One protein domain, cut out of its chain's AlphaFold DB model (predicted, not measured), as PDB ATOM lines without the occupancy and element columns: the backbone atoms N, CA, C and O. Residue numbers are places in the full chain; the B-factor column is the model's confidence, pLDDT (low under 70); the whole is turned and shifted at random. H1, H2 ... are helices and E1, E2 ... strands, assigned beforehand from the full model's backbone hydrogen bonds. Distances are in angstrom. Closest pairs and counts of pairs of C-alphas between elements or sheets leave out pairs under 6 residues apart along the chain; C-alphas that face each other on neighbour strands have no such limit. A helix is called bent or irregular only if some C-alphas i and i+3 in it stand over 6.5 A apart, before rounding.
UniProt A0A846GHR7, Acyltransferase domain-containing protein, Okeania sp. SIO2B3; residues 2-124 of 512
ATOM      1  N   GLN A   2      18.708 -64.237 -99.418       89.06
ATOM      2  CA  GLN A   2      18.985 -65.454 -98.619       89.06
ATOM      3  C   GLN A   2      18.316 -66.747 -99.126       89.06
ATOM      4  O   GLN A   2      18.987 -67.763 -99.251       89.06
ATOM      5  N   VAL A   3      17.025 -66.712 -99.490       90.50
ATOM      6  CA  VAL A   3      16.322 -67.881-100.066       90.50
ATOM      7  C   VAL A   3      16.978 -68.370-101.364       90.50
ATOM      8  O   VAL A   3      17.146 -69.568-101.556       90.50
ATOM      9  N   LEU A   4      17.376 -67.446-102.245       90.31
ATOM     10  CA  LEU A   4      18.046 -67.777-103.506       90.31
ATOM     11  C   LEU A   4      19.482 -68.253-103.263       90.31
ATOM     12  O   LEU A   4      19.903 -69.217-103.892       90.31
ATOM     13  N   SER A   5      20.210 -67.614-102.342       89.94
ATOM     14  CA  SER A   5      21.549 -68.044-101.931       89.94
ATOM     15  C   SER A   5      21.517 -69.476-101.405       89.94
ATOM     16  O   SER A   5      22.253 -70.316-101.904       89.94
ATOM     17  N   ARG A   6      20.595 -69.779-100.480       90.38
ATOM     18  CA  ARG A   6      20.403 -71.120 -99.921       90.38
ATOM     19  C   ARG A   6      20.076 -72.149-101.001       90.38
ATOM     20  O   ARG A   6      20.758 -73.161-101.080       90.38
ATOM     21  N   ALA A   7      19.098 -71.864-101.863       89.75
ATOM     22  CA  ALA A   7      18.717 -72.774-102.944       89.75
ATOM     23  C   ALA A   7      19.875 -73.069-103.916       89.75
ATOM     24  O   ALA A   7      19.955 -74.162-104.464       89.75
ATOM     25  N   ARG A   8      20.779 -72.104-104.137       88.62
ATOM     26  CA  ARG A   8      21.985 -72.304-104.955       88.62
ATOM     27  C   ARG A   8      23.075 -73.072-104.217       88.62
ATOM     28  O   ARG A   8      23.699 -73.923-104.830       88.62
ATOM     29  N   SER A   9      23.293 -72.792-102.935       86.06
ATOM     30  CA  SER A   9      24.269 -73.515-102.110       86.06
ATOM     31  C   SER A   9      23.880 -74.975-101.871       86.06
ATOM     32  O   SER A   9      24.757 -75.812-101.710       86.06
ATOM     33  N   GLU A  10      22.582 -75.287-101.851       89.25
ATOM     34  CA  GLU A  10      22.063 -76.659-101.748       89.25
ATOM     35  C   GLU A  10      22.115 -77.422-103.088       89.25
ATOM     36  O   GLU A  10      21.909 -78.634-103.106       89.25
ATOM     37  N   ALA A  11      22.390 -76.752-104.214       84.25
ATOM     38  CA  ALA A  11      22.535 -77.422-105.501       84.25
ATOM     39  C   ALA A  11      23.884 -78.166-105.570       84.25
ATOM     40  O   ALA A  11      24.929 -77.586-105.302       84.25
ATOM     41  N   GLU A  12      23.871 -79.437-105.980       61.91
ATOM     42  CA  GLU A  12      25.041 -80.342-105.955       61.91
ATOM     43  C   GLU A  12      26.205 -79.934-106.887       61.91
ATOM     44  O   GLU A  12      27.286 -80.518-106.830       61.91
ATOM     45  N   ALA A  13      26.009 -78.937-107.754       70.06
ATOM     46  CA  ALA A  13      27.022 -78.467-108.692       70.06
ATOM     47  C   ALA A  13      27.823 -77.291-108.116       70.06
ATOM     48  O   ALA A  13      27.255 -76.350-107.563       70.06
ATOM     49  N   ALA A  14      29.140 -77.287-108.338       67.94
ATOM     50  CA  ALA A  14      29.968 -76.101-108.136       67.94
ATOM     51  C   ALA A  14      29.567 -75.027-109.162       67.94
ATOM     52  O   ALA A  14      30.033 -75.021-110.302       67.94
ATOM     53  N   LEU A  15      28.636 -74.155-108.778       76.44
ATOM     54  CA  LEU A  15      28.116 -73.094-109.630       76.44
ATOM     55  C   LEU A  15      28.906 -71.808-109.403       76.44
ATOM     56  O   LEU A  15      29.066 -71.364-108.267       76.44
ATOM     57  N   SER A  16      29.312 -71.152-110.490       84.56
ATOM     58  CA  SER A  16      29.763 -69.761-110.425       84.56
ATOM     59  C   SER A  16      28.677 -68.866-109.799       84.56
ATOM     60  O   SER A  16      27.480 -69.192-109.896       84.56
ATOM     61  N   PRO A  17      29.054 -67.736-109.172       89.31
ATOM     62  CA  PRO A  17      28.093 -66.770-108.652       89.31
ATOM     63  C   PRO A  17      27.072 -66.381-109.730       89.31
ATOM     64  O   PRO A  17      27.428 -66.158-110.886       89.31
ATOM     65  N   ALA A  18      25.785 -66.334-109.379       91.75
ATOM     66  CA  ALA A  18      24.775 -65.810-110.298       91.75
ATOM     67  C   ALA A  18      24.553 -64.318-110.054       91.75
ATOM     68  O   ALA A  18      24.305 -63.892-108.925       91.75
ATOM     69  N   ALA A  19      24.563 -63.531-111.128       93.75
ATOM     70  CA  ALA A  19      24.254 -62.113-111.051       93.75
ATOM     71  C   ALA A  19      22.827 -61.881-110.520       93.75
ATOM     72  O   ALA A  19      21.851 -62.434-111.040       93.75
ATOM     73  N   ILE A  20      22.693 -61.023-109.508       94.00
ATOM     74  CA  ILE A  20      21.414 -60.573-108.959       94.00
ATOM     75  C   ILE A  20      21.242 -59.070-109.172       94.00
ATOM     76  O   ILE A  20      22.109 -58.254-108.861       94.00
ATOM     77  N   SER A  21      20.081 -58.688-109.703       92.69
ATOM     78  CA  SER A  21      19.717 -57.288-109.912       92.69
ATOM     79  C   SER A  21      18.198 -57.097-109.862       92.69
ATOM     80  O   SER A  21      17.426 -58.055-109.863       92.69
ATOM     81  N   SER A  22      17.754 -55.841-109.841       92.50
ATOM     82  CA  SER A  22      16.341 -55.457-109.895       92.50
ATOM     83  C   SER A  22      16.154 -54.368-110.945       92.50
ATOM     84  O   SER A  22      17.003 -53.493-111.062       92.50
ATOM     85  N   ILE A  23      15.054 -54.397-111.704       92.81
ATOM     86  CA  ILE A  23      14.704 -53.293-112.619       92.81
ATOM     87  C   ILE A  23      14.130 -52.075-111.881       92.81
ATOM     88  O   ILE A  23      14.019 -50.993-112.443       92.81
ATOM     89  N   LYS A  24      13.770 -52.219-110.600       90.75
ATOM     90  CA  LYS A  24      13.105 -51.149-109.837       90.75
ATOM     91  C   LYS A  24      13.978 -49.904-109.661       90.75
ATOM     92  O   LYS A  24      13.448 -48.813-109.521       90.75
ATOM     93  N   ALA A  25      15.301 -50.056-109.681       87.38
ATOM     94  CA  ALA A  25      16.218 -48.920-109.645       87.38
ATOM     95  C   ALA A  25      16.238 -48.126-110.969       87.38
ATOM     96  O   ALA A  25      16.675 -46.977-110.970       87.38
ATOM     97  N   ASN A  26      15.754 -48.726-112.065       89.00
ATOM     98  CA  ASN A  26      15.733 -48.135-113.403       89.00
ATOM     99  C   ASN A  26      14.402 -47.479-113.781       89.00
ATOM    100  O   ASN A  26      14.409 -46.604-114.629       89.00
ATOM    101  N   ILE A  27      13.278 -47.946-113.227       89.88
ATOM    102  CA  ILE A  27      11.926 -47.470-113.604       89.88
ATOM    103  C   ILE A  27      11.001 -47.260-112.394       89.88
ATOM    104  O   ILE A  27       9.777 -47.185-112.511       89.88
ATOM    105  N   GLY A  28      11.565 -47.312-111.188       86.06
ATOM    106  CA  GLY A  28      10.814 -47.250-109.942       86.06
ATOM    107  C   GLY A  28      10.050 -48.540-109.632       86.06
ATOM    108  O   GLY A  28      10.139 -49.566-110.316       86.06
ATOM    109  N   HIS A  29       9.280 -48.518-108.542       87.06
ATOM    110  CA  HIS A  29       8.423 -49.645-108.188       87.06
ATOM    111  C   HIS A  29       7.051 -49.515-108.859       87.06
ATOM    112  O   HIS A  29       6.109 -48.961-108.296       87.06
ATOM    113  N   THR A  30       6.886 -50.168-110.008       89.94
ATOM    114  CA  THR A  30       5.645 -50.183-110.813       89.94
ATOM    115  C   THR A  30       4.491 -51.012-110.211       89.94
ATOM    116  O   THR A  30       3.576 -51.447-110.909       89.94
ATOM    117  N   LYS A  31       4.519 -51.245-108.891       90.06
ATOM    118  CA  LYS A  31       3.542 -52.019-108.100       90.06
ATOM    119  C   LYS A  31       3.115 -53.327-108.785       90.06
ATOM    120  O   LYS A  31       3.937 -54.232-108.914       90.06
ATOM    121  N   ALA A  32       1.859 -53.419-109.228       90.69
ATOM    122  CA  ALA A  32       1.285 -54.600-109.874       90.69
ATOM    123  C   ALA A  32       2.039 -55.019-111.152       90.69
ATOM    124  O   ALA A  32       2.087 -56.200-111.475       90.69
ATOM    125  N   ALA A  33       2.694 -54.076-111.837       93.81
ATOM    126  CA  ALA A  33       3.483 -54.346-113.036       93.81
ATOM    127  C   ALA A  33       4.958 -54.697-112.745       93.81
ATOM    128  O   ALA A  33       5.736 -54.924-113.671       93.81
ATOM    129  N   ALA A  34       5.380 -54.783-111.476       92.38
ATOM    130  CA  ALA A  34       6.782 -55.045-111.142       92.38
ATOM    131  C   ALA A  34       7.254 -56.437-111.597       92.38
ATOM    132  O   ALA A  34       8.422 -56.602-111.950       92.38
ATOM    133  N   GLY A  35       6.351 -57.426-111.606       94.44
ATOM    134  CA  GLY A  35       6.638 -58.773-112.103       94.44
ATOM    135  C   GLY A  35       6.920 -58.777-113.605       94.44
ATOM    136  O   GLY A  35       7.991 -59.213-114.022       94.44
ATOM    137  N   ILE A  36       6.009 -58.213-114.411       96.75
ATOM    138  CA  ILE A  36       6.182 -58.147-115.870       96.75
ATOM    139  C   ILE A  36       7.385 -57.284-116.266       96.75
ATOM    140  O   ILE A  36       8.118 -57.659-117.173       96.75
ATOM    141  N   ALA A  37       7.682 -56.205-115.535       96.25
ATOM    142  CA  ALA A  37       8.905 -55.431-115.751       96.25
ATOM    143  C   ALA A  37      10.179 -56.273-115.534       96.25
ATOM    144  O   ALA A  37      11.128 -56.187-116.312       96.25
ATOM    145  N   GLY A  38      10.193 -57.127-114.503       96.56
ATOM    146  CA  GLY A  38      11.276 -58.086-114.275       96.56
ATOM    147  C   GLY A  38      11.407 -59.110-115.407       96.56
ATOM    148  O   GLY A  38      12.520 -59.393-115.846       96.56
ATOM    149  N   ILE A  39      10.279 -59.609-115.925       97.56
ATOM    150  CA  ILE A  39      10.237 -60.525-117.077       97.56
ATOM    151  C   ILE A  39      10.784 -59.848-118.334       97.56
ATOM    152  O   ILE A  39      11.597 -60.451-119.030       97.56
ATOM    153  N   ILE A  40      10.399 -58.599-118.610       97.56
ATOM    154  CA  ILE A  40      10.910 -57.828-119.753       97.56
ATOM    155  C   ILE A  40      12.429 -57.664-119.636       97.56
ATOM    156  O   ILE A  40      13.138 -58.010-120.579       97.56
ATOM    157  N   LYS A  41      12.948 -57.247-118.468       96.38
ATOM    158  CA  LYS A  41      14.401 -57.148-118.227       96.38
ATOM    159  C   LYS A  41      15.114 -58.463-118.518       96.38
ATOM    160  O   LYS A  41      16.100 -58.478-119.249       96.38
ATOM    161  N   ALA A  42      14.627 -59.555-117.935       97.19
ATOM    162  CA  ALA A  42      15.237 -60.871-118.076       97.19
ATOM    163  C   ALA A  42      15.185 -61.362-119.530       97.19
ATOM    164  O   ALA A  42      16.185 -61.848-120.049       97.19
ATOM    165  N   THR A  43      14.060 -61.155-120.215       97.12
ATOM    166  CA  THR A  43      13.894 -61.501-121.632       97.12
ATOM    167  C   THR A  43      14.859 -60.706-122.507       97.12
ATOM    168  O   THR A  43      15.536 -61.289-123.349       97.12
ATOM    169  N   MET A  44      14.990 -59.395-122.283       95.69
ATOM    170  CA  MET A  44      15.942 -58.554-123.013       95.69
ATOM    171  C   MET A  44      17.396 -58.952-122.733       95.69
ATOM    172  O   MET A  44      18.195 -58.986-123.665       95.69
ATOM    173  N   ALA A  45      17.740 -59.281-121.485       95.00
ATOM    174  CA  ALA A  45      19.076 -59.744-121.108       95.00
ATOM    175  C   ALA A  45      19.434 -61.074-121.792       95.00
ATOM    176  O   ALA A  45      20.515 -61.201-122.362       95.00
ATOM    177  N   LEU A  46      18.502 -62.035-121.806       95.69
ATOM    178  CA  LEU A  46      18.661 -63.323-122.486       95.69
ATOM    179  C   LEU A  46      18.756 -63.159-124.006       95.69
ATOM    180  O   LEU A  46      19.646 -63.729-124.629       95.69
ATOM    181  N   HIS A  47      17.866 -62.357-124.598       94.62
ATOM    182  CA  HIS A  47      17.838 -62.103-126.038       94.62
ATOM    183  C   HIS A  47      19.135 -61.452-126.526       94.62
ATOM    184  O   HIS A  47      19.722 -61.893-127.511       94.62
ATOM    185  N   ASN A  48      19.615 -60.435-125.805       93.56
ATOM    186  CA  ASN A  48      20.866 -59.762-126.136       93.56
ATOM    187  C   ASN A  48      22.102 -60.518-125.635       93.56
ATOM    188  O   ASN A  48      23.209 -60.159-126.015       93.56
ATOM    189  N   GLN A  49      21.950 -61.548-124.798       95.12
ATOM    190  CA  GLN A  49      23.058 -62.236-124.123       95.12
ATOM    191  C   GLN A  49      23.995 -61.256-123.398       95.12
ATOM    192  O   GLN A  49      25.221 -61.367-123.459       95.12
ATOM    193  N   ILE A  50      23.399 -60.272-122.722       94.25
ATOM    194  CA  ILE A  50      24.091 -59.293-121.880       94.25
ATOM    195  C   ILE A  50      23.491 -59.380-120.487       94.25
ATOM    196  O   ILE A  50      22.274 -59.273-120.329       94.25
ATOM    197  N   VAL A  51      24.345 -59.507-119.476       93.25
ATOM    198  CA  VAL A  51      23.952 -59.314-118.084       93.25
ATOM    199  C   VAL A  51      24.177 -57.836-117.743       93.25
ATOM    200  O   VAL A  51      25.330 -57.403-117.680       93.25
ATOM    201  N   PRO A  52      23.111 -57.025-117.599       91.62
ATOM    202  CA  PRO A  52      23.252 -55.597-117.339       91.62
ATOM    203  C   PRO A  52      23.778 -55.339-115.918       91.62
ATOM    204  O   PRO A  52      23.547 -56.166-115.027       91.62
ATOM    205  N   PRO A  53      24.416 -54.179-115.677       90.06
ATOM    206  CA  PRO A  53      24.853 -53.791-114.343       90.06
ATOM    207  C   PRO A  53      23.661 -53.616-113.392       90.06
ATOM    208  O   PRO A  53      22.511 -53.393-113.798       90.06
ATOM    209  N   THR A  54      23.941 -53.682-112.098       90.31
ATOM    210  CA  THR A  54      22.972 -53.401-111.044       90.31
ATOM    211  C   THR A  54      22.978 -51.913-110.721       90.31
ATOM    212  O   THR A  54      23.866 -51.397-110.050       90.31
ATOM    213  N   THR A  55      21.938 -51.218-111.170       87.50
ATOM    214  CA  THR A  55      21.740 -49.795-110.888       87.50
ATOM    215  C   THR A  55      21.464 -49.545-109.402       87.50
ATOM    216  O   THR A  55      20.636 -50.226-108.797       87.50
ATOM    217  N   GLY A  56      22.114 -48.524-108.833       81.69
ATOM    218  CA  GLY A  56      21.843 -48.036-107.476       81.69
ATOM    219  C   GLY A  56      22.372 -48.923-106.347       81.69
ATOM    220  O   GLY A  56      21.800 -48.906-105.261       81.69
ATOM    221  N   CYS A  57      23.414 -49.721-106.599       86.88
ATOM    222  CA  CYS A  57      24.068 -50.535-105.577       86.88
ATOM    223  C   CYS A  57      25.572 -50.235-105.520       86.88
ATOM    224  O   CYS A  57      26.372 -50.886-106.189       86.88
ATOM    225  N   ASP A  58      25.947 -49.253-104.700       81.12
ATOM    226  CA  ASP A  58      27.349 -48.845-104.531       81.12
ATOM    227  C   ASP A  58      28.102 -49.791-103.585       81.12
ATOM    228  O   ASP A  58      29.231 -50.213-103.857       81.12
ATOM    229  N   GLN A  59      27.432 -50.168-102.491       87.75
ATOM    230  CA  GLN A  59      27.898 -51.133-101.501       87.75
ATOM    231  C   GLN A  59      26.917 -52.312-101.430       87.75
ATOM    232  O   GLN A  59      25.819 -52.172-100.882       87.75
ATOM    233  N   PRO A  60      27.274 -53.479-101.999       89.50
ATOM    234  CA  PRO A  60      26.474 -54.690-101.863       89.50
ATOM    235  C   PRO A  60      26.321 -55.105-100.397       89.50
ATOM    236  O   PRO A  60      27.180 -54.821 -99.567       89.50
ATOM    237  N   HIS A  61      25.255 -55.830-100.068       91.88
ATOM    238  CA  HIS A  61      25.086 -56.395 -98.726       91.88
ATOM    239  C   HIS A  61      26.251 -57.355 -98.373       91.88
ATOM    240  O   HIS A  61      26.680 -58.083 -99.270       91.88
ATOM    241  N   PRO A  62      26.729 -57.428 -97.110       91.44
ATOM    242  CA  PRO A  62      27.843 -58.303 -96.710       91.44
ATOM    243  C   PRO A  62      27.706 -59.774 -97.135       91.44
ATOM    244  O   PRO A  62      28.675 -60.359 -97.604       91.44
ATOM    245  N   ASP A  63      26.498 -60.349 -97.082       89.44
ATOM    246  CA  ASP A  63      26.195 -61.709 -97.582       89.44
ATOM    247  C   ASP A  63      26.574 -61.954 -99.060       89.44
ATOM    248  O   ASP A  63      26.662 -63.101 -99.492       89.44
ATOM    249  N   LEU A  64      26.753 -60.894 -99.856       89.94
ATOM    250  CA  LEU A  64      27.153 -60.949-101.267       89.94
ATOM    251  C   LEU A  64      28.653 -60.674-101.467       89.94
ATOM    252  O   LEU A  64      29.125 -60.698-102.598       89.94
ATOM    253  N   GLN A  65      29.382 -60.373-100.389       88.81
ATOM    254  CA  GLN A  65      30.815 -60.053-100.393       88.81
ATOM    255  C   GLN A  65      31.671 -61.149 -99.735       88.81
ATOM    256  O   GLN A  65      32.876 -60.975 -99.568       88.81
ATOM    257  N   VAL A  66      31.053 -62.260 -99.330       89.06
ATOM    258  CA  VAL A  66      31.760 -63.421 -98.778       89.06
ATOM    259  C   VAL A  66      32.622 -64.097 -99.845       89.06
ATOM    260  O   VAL A  66      32.396 -63.926-101.042       89.06
ATOM    261  N   GLU A  67      33.597 -64.895 -99.416       84.69
ATOM    262  CA  GLU A  67      34.392 -65.719-100.325       84.69
ATOM    263  C   GLU A  67      33.484 -66.721-101.064       84.69
ATOM    264  O   GLU A  67      32.693 -67.426-100.438       84.69
ATOM    265  N   ASN A  68      33.581 -66.768-102.399       85.06
ATOM    266  CA  ASN A  68      32.752 -67.601-103.286       85.06
ATOM    267  C   ASN A  68      31.229 -67.437-103.066       85.06
ATOM    268  O   ASN A  68      30.538 -68.405-102.726       85.06
ATOM    269  N   PRO A  69      30.665 -66.231-103.267       90.31
ATOM    270  CA  PRO A  69      29.266 -65.991-102.959       90.31
ATOM    271  C   PRO A  69      28.358 -66.689-103.990       90.31
ATOM    272  O   PRO A  69      28.624 -66.644-105.190       90.31
ATOM    273  N   PRO A  70      27.225 -67.295-103.586       91.88
ATOM    274  CA  PRO A  70      26.306 -67.932-104.535       91.88
ATOM    275  C   PRO A  70      25.632 -66.924-105.483       91.88
ATOM    276  O   PRO A  70      25.128 -67.305-106.545       91.88
ATOM    277  N   LEU A  71      25.599 -65.647-105.092       93.56
ATOM    278  CA  LEU A  71      25.030 -64.528-105.833       93.56
ATOM    279  C   LEU A  71      25.993 -63.342-105.826       93.56
ATOM    280  O   LEU A  71      26.617 -63.075-104.806       93.56
ATOM    281  N   GLU A  72      26.025 -62.578-106.912       92.75
ATOM    282  CA  GLU A  72      26.881 -61.394-107.039       92.75
ATOM    283  C   GLU A  72      26.131 -60.185-107.607       92.75
ATOM    284  O   GLU A  72      25.153 -60.317-108.346       92.75
ATOM    285  N   VAL A  73      26.599 -58.984-107.275       92.81
ATOM    286  CA  VAL A  73      26.093 -57.727-107.835       92.81
ATOM    287  C   VAL A  73      27.105 -57.204-108.840       92.81
ATOM    288  O   VAL A  73      28.255 -56.949-108.494       92.81
ATOM    289  N   LEU A  74      26.661 -56.996-110.076       91.06
ATOM    290  CA  LEU A  74      27.524 -56.491-111.134       91.06
ATOM    291  C   LEU A  74      27.566 -54.964-111.117       91.06
ATOM    292  O   LEU A  74      26.531 -54.316-111.267       91.06
ATOM    293  N   LYS A  75      28.764 -54.391-110.975       84.75
ATOM    294  CA  LYS A  75      28.980 -52.946-111.149       84.75
ATOM    295  C   LYS A  75      28.988 -52.543-112.619       84.75
ATOM    296  O   LYS A  75      28.440 -51.508-112.977       84.75
ATOM    297  N   GLU A  76      29.563 -53.392-113.463       85.81
ATOM    298  CA  GLU A  76      29.632 -53.208-114.909       85.81
ATOM    299  C   GLU A  76      28.880 -54.337-115.605       85.81
ATOM    300  O   GLU A  76      28.863 -55.477-115.137       85.81
ATOM    301  N   GLY A  77      28.226 -54.021-116.722       89.50
ATOM    302  CA  GLY A  77      27.581 -55.051-117.528       89.50
ATOM    303  C   GLY A  77      28.611 -55.950-118.212       89.50
ATOM    304  O   GLY A  77      29.697 -55.509-118.581       89.50
ATOM    305  N   GLN A  78      28.240 -57.205-118.446       91.56
ATOM    306  CA  GLN A  78      29.105 -58.180-119.109       91.56
ATOM    307  C   GLN A  78      28.342 -59.016-120.137       91.56
ATOM    308  O   GLN A  78      27.113 -59.124-120.090       91.56
ATOM    309  N   ALA A  79      29.070 -59.608-121.086       93.12
ATOM    310  CA  ALA A  79      28.496 -60.621-121.968       93.12
ATOM    311  C   ALA A  79      28.124 -61.867-121.152       93.12
ATOM    312  O   ALA A  79      28.773 -62.196-120.159       93.12
ATOM    313  N   TRP A  80      27.068 -62.560-121.565       92.38
ATOM    314  CA  TRP A  80      26.645 -63.789-120.908       92.38
ATOM    315  C   TRP A  80      27.649 -64.917-121.172       92.38
ATOM    316  O   TRP A  80      27.867 -65.265-122.331       92.38
ATOM    317  N   SER A  81      28.212 -65.517-120.115       88.19
ATOM    318  CA  SER A  81      29.222 -66.583-120.241       88.19
ATOM    319  C   SER A  81      28.738 -67.747-121.110       88.19
ATOM    320  O   SER A  81      27.611 -68.226-120.961       88.19
ATOM    321  N   GLU A  82      29.597 -68.201-122.017       84.94
ATOM    322  CA  GLU A  82      29.304 -69.245-123.007       84.94
ATOM    323  C   GLU A  82      29.195 -70.630-122.385       84.94
ATOM    324  O   GLU A  82      28.424 -71.460-122.865       84.94
ATOM    325  N   ASP A  83      29.887 -70.823-121.265       84.50
ATOM    326  CA  ASP A  83      29.987 -72.090-120.545       84.50
ATOM    327  C   ASP A  83      28.707 -72.435-119.771       84.50
ATOM    328  O   ASP A  83      28.558 -73.544-119.260       84.50
ATOM    329  N   ILE A  84      27.766 -71.489-119.685       86.88
ATOM    330  CA  ILE A  84      26.499 -71.663-118.976       86.88
ATOM    331  C   ILE A  84      25.290 -71.472-119.901       86.88
ATOM    332  O   ILE A  84      25.323 -70.644-120.821       86.88
ATOM    333  N   PRO A  85      24.181 -72.195-119.649       89.31
ATOM    334  CA  PRO A  85      22.915 -71.952-120.327       89.31
ATOM    335  C   PRO A  85      22.415 -70.516-120.129       89.31
ATOM    336  O   PRO A  85      22.596 -69.905-119.070       89.31
ATOM    337  N   LEU A  86      21.707 -69.998-121.133       94.00
ATOM    338  CA  LEU A  86      20.994 -68.726-121.048       94.00
ATOM    339  C   LEU A  86      19.751 -68.911-120.171       94.00
ATOM    340  O   LEU A  86      18.672 -69.192-120.683       94.00
ATOM    341  N   ARG A  87      19.894 -68.793-118.848       94.62
ATOM    342  CA  ARG A  87      18.782 -68.941-117.896       94.62
ATOM    343  C   ARG A  87      18.694 -67.774-116.931       94.62
ATOM    344  O   ARG A  87      19.674 -67.425-116.283       94.62
ATOM    345  N   ALA A  88      17.499 -67.216-116.781       96.25
ATOM    346  CA  ALA A  88      17.229 -66.141-115.834       96.25
ATOM    347  C   ALA A  88      16.061 -66.508-114.917       96.25
ATOM    348  O   ALA A  88      15.040 -67.016-115.376       96.25
ATOM    349  N   GLY A  89      16.200 -66.215-113.626       96.06
ATOM    350  CA  GLY A  89      15.105 -66.288-112.661       96.06
ATOM    351  C   GLY A  89      14.499 -64.906-112.425       96.06
ATOM    352  O   GLY A  89      15.226 -63.933-112.228       96.06
ATOM    353  N   VAL A  90      13.172 -64.816-112.399       97.12
ATOM    354  CA  VAL A  90      12.431 -63.597-112.063       97.12
ATOM    355  C   VAL A  90      11.556 -63.876-110.856       97.12
ATOM    356  O   VAL A  90      10.674 -64.728-110.904       97.12
ATOM    357  N   SER A  91      11.786 -63.134-109.774       95.38
ATOM    358  CA  SER A  91      10.986 -63.226-108.552       95.38
ATOM    359  C   SER A  91      10.149 -61.969-108.344       95.38
ATOM    360  O   SER A  91      10.659 -60.850-108.452       95.38
ATOM    361  N   ALA A  92       8.884 -62.152-107.973       93.50
ATOM    362  CA  ALA A  92       7.988 -61.093-107.529       93.50
ATOM    363  C   ALA A  92       7.322 -61.499-106.208       93.50
ATOM    364  O   ALA A  92       6.718 -62.566-106.112       93.50
ATOM    365  N   MET A  93       7.443 -60.643-105.196       91.44
ATOM    366  CA  MET A  93       6.906 -60.871-103.854       91.44
ATOM    367  C   MET A  93       5.854 -59.802-103.577       91.44
ATOM    368  O   MET A  93       6.181 -58.618-103.486       91.44
ATOM    369  N   GLY A  94       4.587 -60.206-103.527       88.50
ATOM    370  CA  GLY A  94       3.470 -59.312-103.247       88.50
ATOM    371  C   GLY A  94       3.321 -59.045-101.751       88.50
ATOM    372  O   GLY A  94       3.511 -59.940-100.932       88.50
ATOM    373  N   PHE A  95       2.904 -57.829-101.388       86.38
ATOM    374  CA  PHE A  95       2.662 -57.446 -99.989       86.38
ATOM    375  C   PHE A  95       1.647 -58.363 -99.278       86.38
ATOM    376  O   PHE A  95       1.775 -58.619 -98.088       86.38
ATOM    377  N   GLY A  96       0.675 -58.912-100.015       88.75
ATOM    378  CA  GLY A  96      -0.307 -59.871 -99.494       88.75
ATOM    379  C   GLY A  96       0.221 -61.295 -99.272       88.75
ATOM    380  O   GLY A  96      -0.580 -62.198 -99.065       88.75
ATOM    381  N   GLY A  97       1.534 -61.530 -99.375       90.12
ATOM    382  CA  GLY A  97       2.163 -62.836 -99.133       90.12
ATOM    383  C   GLY A  97       2.202 -63.781-100.340       90.12
ATOM    384  O   GLY A  97       2.831 -64.834-100.269       90.12
ATOM    385  N   ILE A  98       1.584 -63.408-101.467       91.12
ATOM    386  CA  ILE A  98       1.673 -64.171-102.717       91.12
ATOM    387  C   ILE A  98       3.044 -63.926-103.351       91.12
ATOM    388  O   ILE A  98       3.360 -62.811-103.773       91.12
ATOM    389  N   ASN A  99       3.841 -64.988-103.437       93.00
ATOM    390  CA  ASN A  99       5.169 -64.977-104.037       93.00
ATOM    391  C   ASN A  99       5.156 -65.796-105.327       93.00
ATOM    392  O   ASN A  99       4.632 -66.907-105.361       93.00
ATOM    393  N   THR A 100       5.762 -65.268-106.384       93.75
ATOM    394  CA  THR A 100       5.865 -65.942-107.681       93.75
ATOM    395  C   THR A 100       7.312 -65.928-108.150       93.75
ATOM    396  O   THR A 100       7.997 -64.908-108.052       93.75
ATOM    397  N   HIS A 101       7.773 -67.064-108.672       95.62
ATOM    398  CA  HIS A 101       9.080 -67.206-109.298       95.62
ATOM    399  C   HIS A 101       8.919 -67.855-110.670       95.62
ATOM    400  O   HIS A 101       8.209 -68.849-110.803       95.62
ATOM    401  N   ILE A 102       9.563 -67.280-111.681       96.69
ATOM    402  CA  ILE A 102       9.542 -67.768-113.060       96.69
ATOM    403  C   ILE A 102      10.982 -67.968-113.509       96.69
ATOM    404  O   ILE A 102      11.830 -67.108-113.272       96.69
ATOM    405  N   VAL A 103      11.240 -69.078-114.192       96.31
ATOM    406  CA  VAL A 103      12.514 -69.342-114.860       96.31
ATOM    407  C   VAL A 103      12.306 -69.188-116.360       96.31
ATOM    408  O   VAL A 103      11.364 -69.740-116.923       96.31
ATOM    409  N   LEU A 104      13.179 -68.412-116.994       97.12
ATOM    410  CA  LEU A 104      13.211 -68.189-118.433       97.12
ATOM    411  C   LEU A 104      14.471 -68.836-119.001       97.12
ATOM    412  O   LEU A 104      15.545 -68.697-118.416       97.12
ATOM    413  N   GLU A 105      14.345 -69.492-120.151       96.44
ATOM    414  CA  GLU A 105      15.468 -70.031-120.916       96.44
ATOM    415  C   GLU A 105      15.525 -69.359-122.293       96.44
ATOM    416  O   GLU A 105      14.511 -69.225-122.980       96.44
ATOM    417  N   GLY A 106      16.707 -68.879-122.677       93.56
ATOM    418  CA  GLY A 106      16.954 -68.295-123.989       93.56
ATOM    419  C   GLY A 106      17.124 -69.378-125.053       93.56
ATOM    420  O   GLY A 106      17.854 -70.340-124.848       93.56
ATOM    421  N   ILE A 107      16.500 -69.188-126.216       89.38
ATOM    422  CA  ILE A 107      16.490 -70.168-127.321       89.38
ATOM    423  C   ILE A 107      17.585 -69.937-128.379       89.38
ATOM    424  O   ILE A 107      17.588 -70.590-129.421       89.38
ATOM    425  N   SER A 108      18.483 -68.967-128.165       85.56
ATOM    426  CA  SER A 108      19.494 -68.607-129.166       85.56
ATOM    427  C   SER A 108      20.528 -69.719-129.324       85.56
ATOM    428  O   SER A 108      21.249 -70.036-128.381       85.56
ATOM    429  N   SER A 109      20.643 -70.259-130.537       81.31
ATOM    430  CA  SER A 109      21.679 -71.234-130.899       81.31
ATOM    431  C   SER A 109      23.053 -70.594-131.120       81.31
ATOM    432  O   SER A 109      24.072 -71.263-130.977       81.31
ATOM    433  N   VAL A 110      23.098 -69.296-131.440       87.44
ATOM    434  CA  VAL A 110      24.343 -68.531-131.593       87.44
ATOM    435  C   VAL A 110      24.679 -67.867-130.265       87.44
ATOM    436  O   VAL A 110      23.834 -67.159-129.711       87.44
ATOM    437  N   ARG A 111      25.899 -68.075-129.759       91.19
ATOM    438  CA  ARG A 111      26.391 -67.439-128.528       91.19
ATOM    439  C   ARG A 111      27.146 -66.144-128.825       91.19
ATOM    440  O   ARG A 111      27.824 -66.023-129.841       91.19
ATOM    441  N   ARG A 112      26.967 -65.142-127.961       88.62
ATOM    442  CA  ARG A 112      27.649 -63.847-128.054       88.62
ATOM    443  C   ARG A 112      28.964 -63.885-127.274       88.62
ATOM    444  O   ARG A 112      28.945 -63.894-126.051       88.62
ATOM    445  N   HIS A 113      30.071 -63.720-127.993       84.25
ATOM    446  CA  HIS A 113      31.414 -63.735-127.404       84.25
ATOM    447  C   HIS A 113      31.843 -62.403-126.768       84.25
ATOM    448  O   HIS A 113      32.617 -62.374-125.813       84.25
ATOM    449  N   LYS A 114      31.436 -61.267-127.353       89.19
ATOM    450  CA  LYS A 114      31.948 -59.940-126.975       89.19
ATOM    451  C   LYS A 114      30.877 -58.866-127.093       89.19
ATOM    452  O   LYS A 114      30.029 -58.909-127.980       89.19
ATOM    453  N   LEU A 115      30.987 -57.871-126.221       90.75
ATOM    454  CA  LEU A 115      30.234 -56.625-126.304       90.75
ATOM    455  C   LEU A 115      30.857 -55.698-127.349       90.75
ATOM    456  O   LEU A 115      32.085 -55.531-127.379       90.75
ATOM    457  N   THR A 116      30.008 -55.066-128.154       90.75
ATOM    458  CA  THR A 116      30.406 -53.996-129.076       90.75
ATOM    459  C   THR A 116      30.910 -52.766-128.303       90.75
ATOM    460  O   THR A 116      30.559 -52.586-127.133       90.75
ATOM    461  N   PRO A 117      31.703 -51.871-128.929       86.62
ATOM    462  CA  PRO A 117      32.152 -50.639-128.275       86.62
ATOM    463  C   PRO A 117      30.998 -49.772-127.749       86.62
ATOM    464  O   PRO A 117      31.076 -49.255-126.638       86.62
ATOM    465  N   LYS A 118      29.896 -49.678-128.508       85.88
ATOM    466  CA  LYS A 118      28.697 -48.929-128.105       85.88
ATOM    467  C   LYS A 118      28.024 -49.546-126.877       85.88
ATOM    468  O   LYS A 118      27.640 -48.821-125.970       85.88
ATOM    469  N   GLU A 119      27.895 -50.869-126.823       88.88
ATOM    470  CA  GLU A 119      27.306 -51.552-125.662       88.88
ATOM    471  C   GLU A 119      28.169 -51.389-124.415       88.88
ATOM    472  O   GLU A 119      27.633 -51.086-123.355       88.88
ATOM    473  N   ARG A 120      29.498 -51.516-124.542       84.81
ATOM    474  CA  ARG A 120      30.422 -51.240-123.431       84.81
ATOM    475  C   ARG A 120      30.241 -49.823-122.910       84.81
ATOM    476  O   ARG A 120      30.149 -49.639-121.711       84.81
ATOM    477  N   GLN A 121      30.123 -48.846-123.807       79.38
ATOM    478  CA  GLN A 121      29.881 -47.466-123.407       79.38
ATOM    479  C   GLN A 121      28.546 -47.303-122.672       79.38
ATOM    480  O   GLN A 121      28.515 -46.594-121.676       79.38
ATOM    481  N   LEU A 122      27.471 -47.949-123.145       80.38
ATOM    482  CA  LEU A 122      26.117 -47.840-122.581       80.38
ATOM    483  C   LEU A 122      25.946 -48.537-121.225       80.38
ATOM    484  O   LEU A 122      25.126 -48.101-120.429       80.38
ATOM    485  N   ILE A 123      26.682 -49.614-120.951       80.62
ATOM    486  CA  ILE A 123      26.592 -50.332-119.666       80.62
ATOM    487  C   ILE A 123      27.523 -49.759-118.591       80.62
ATOM    488  O   ILE A 123      27.372 -50.100-117.423       80.62
ATOM    489  N   THR A 124      28.474 -48.900-118.966       71.00
ATOM    490  CA  THR A 124      29.361 -48.179-118.039       71.00
ATOM    491  C   THR A 124      28.901 -46.738-117.803       71.00
ATOM    492  O   THR A 124      29.666 -45.930-117.284       71.00
TER     493      THR A 124
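This is residues 2 to 124 of the 512 residues of the protein "Acyltransferase domain-containing protein" of Okeania sp. SIO2B3 (UniProt A0A846GHR7). A two-strand antiparallel hairpin, E1 and E2, has the long helix H3 packed along it, mostly by E1; long loops make much of the rest, with H1 and H4 far out. The 123 printed residues, under half in named elements, hold four named helices and two strands, H1 H2 H3 E1 E2 H4, class mixed. The whole is compact, radius of gyration of the C-alphas 14.8 A, spanning 43 by 34 by 31 A.

H1, residues 2 to 9, begins at C-alpha 2 (18.985, -65.454, -98.619). H2 is 24 to 27; H3, 31 to 48, is 26.2 A long and irregular, C-alphas 32 and 35 being 7.1 A apart. E1, 87 to 93, is 20.1 A; E2, 99 to 105, 20.4 A. H4, 117 to 123, ends at C-alpha 123 (26.592, -50.332, -119.666).

N 90 and O 102 of E1 and E2 are within hydrogen-bond range, 2.8 A. The closest C-alphas of H3 and E1, Gly 35 and Ala 92, are 5.3 A apart. H2 and H3 are close but not clearly touching, closest C-alphas Lys 24 and Ala 34, 7.5 A. H1 and H4 are apart from H3. Every O i to N i+4 pair is within range in H1 and H4, 12 of 14 in H3; H2 is too short for one.

The printed part has no cut. The links H1 to H2, H3 to E1 and E2 to H4 are long. Residues 12 and 14 have pLDDT under 70.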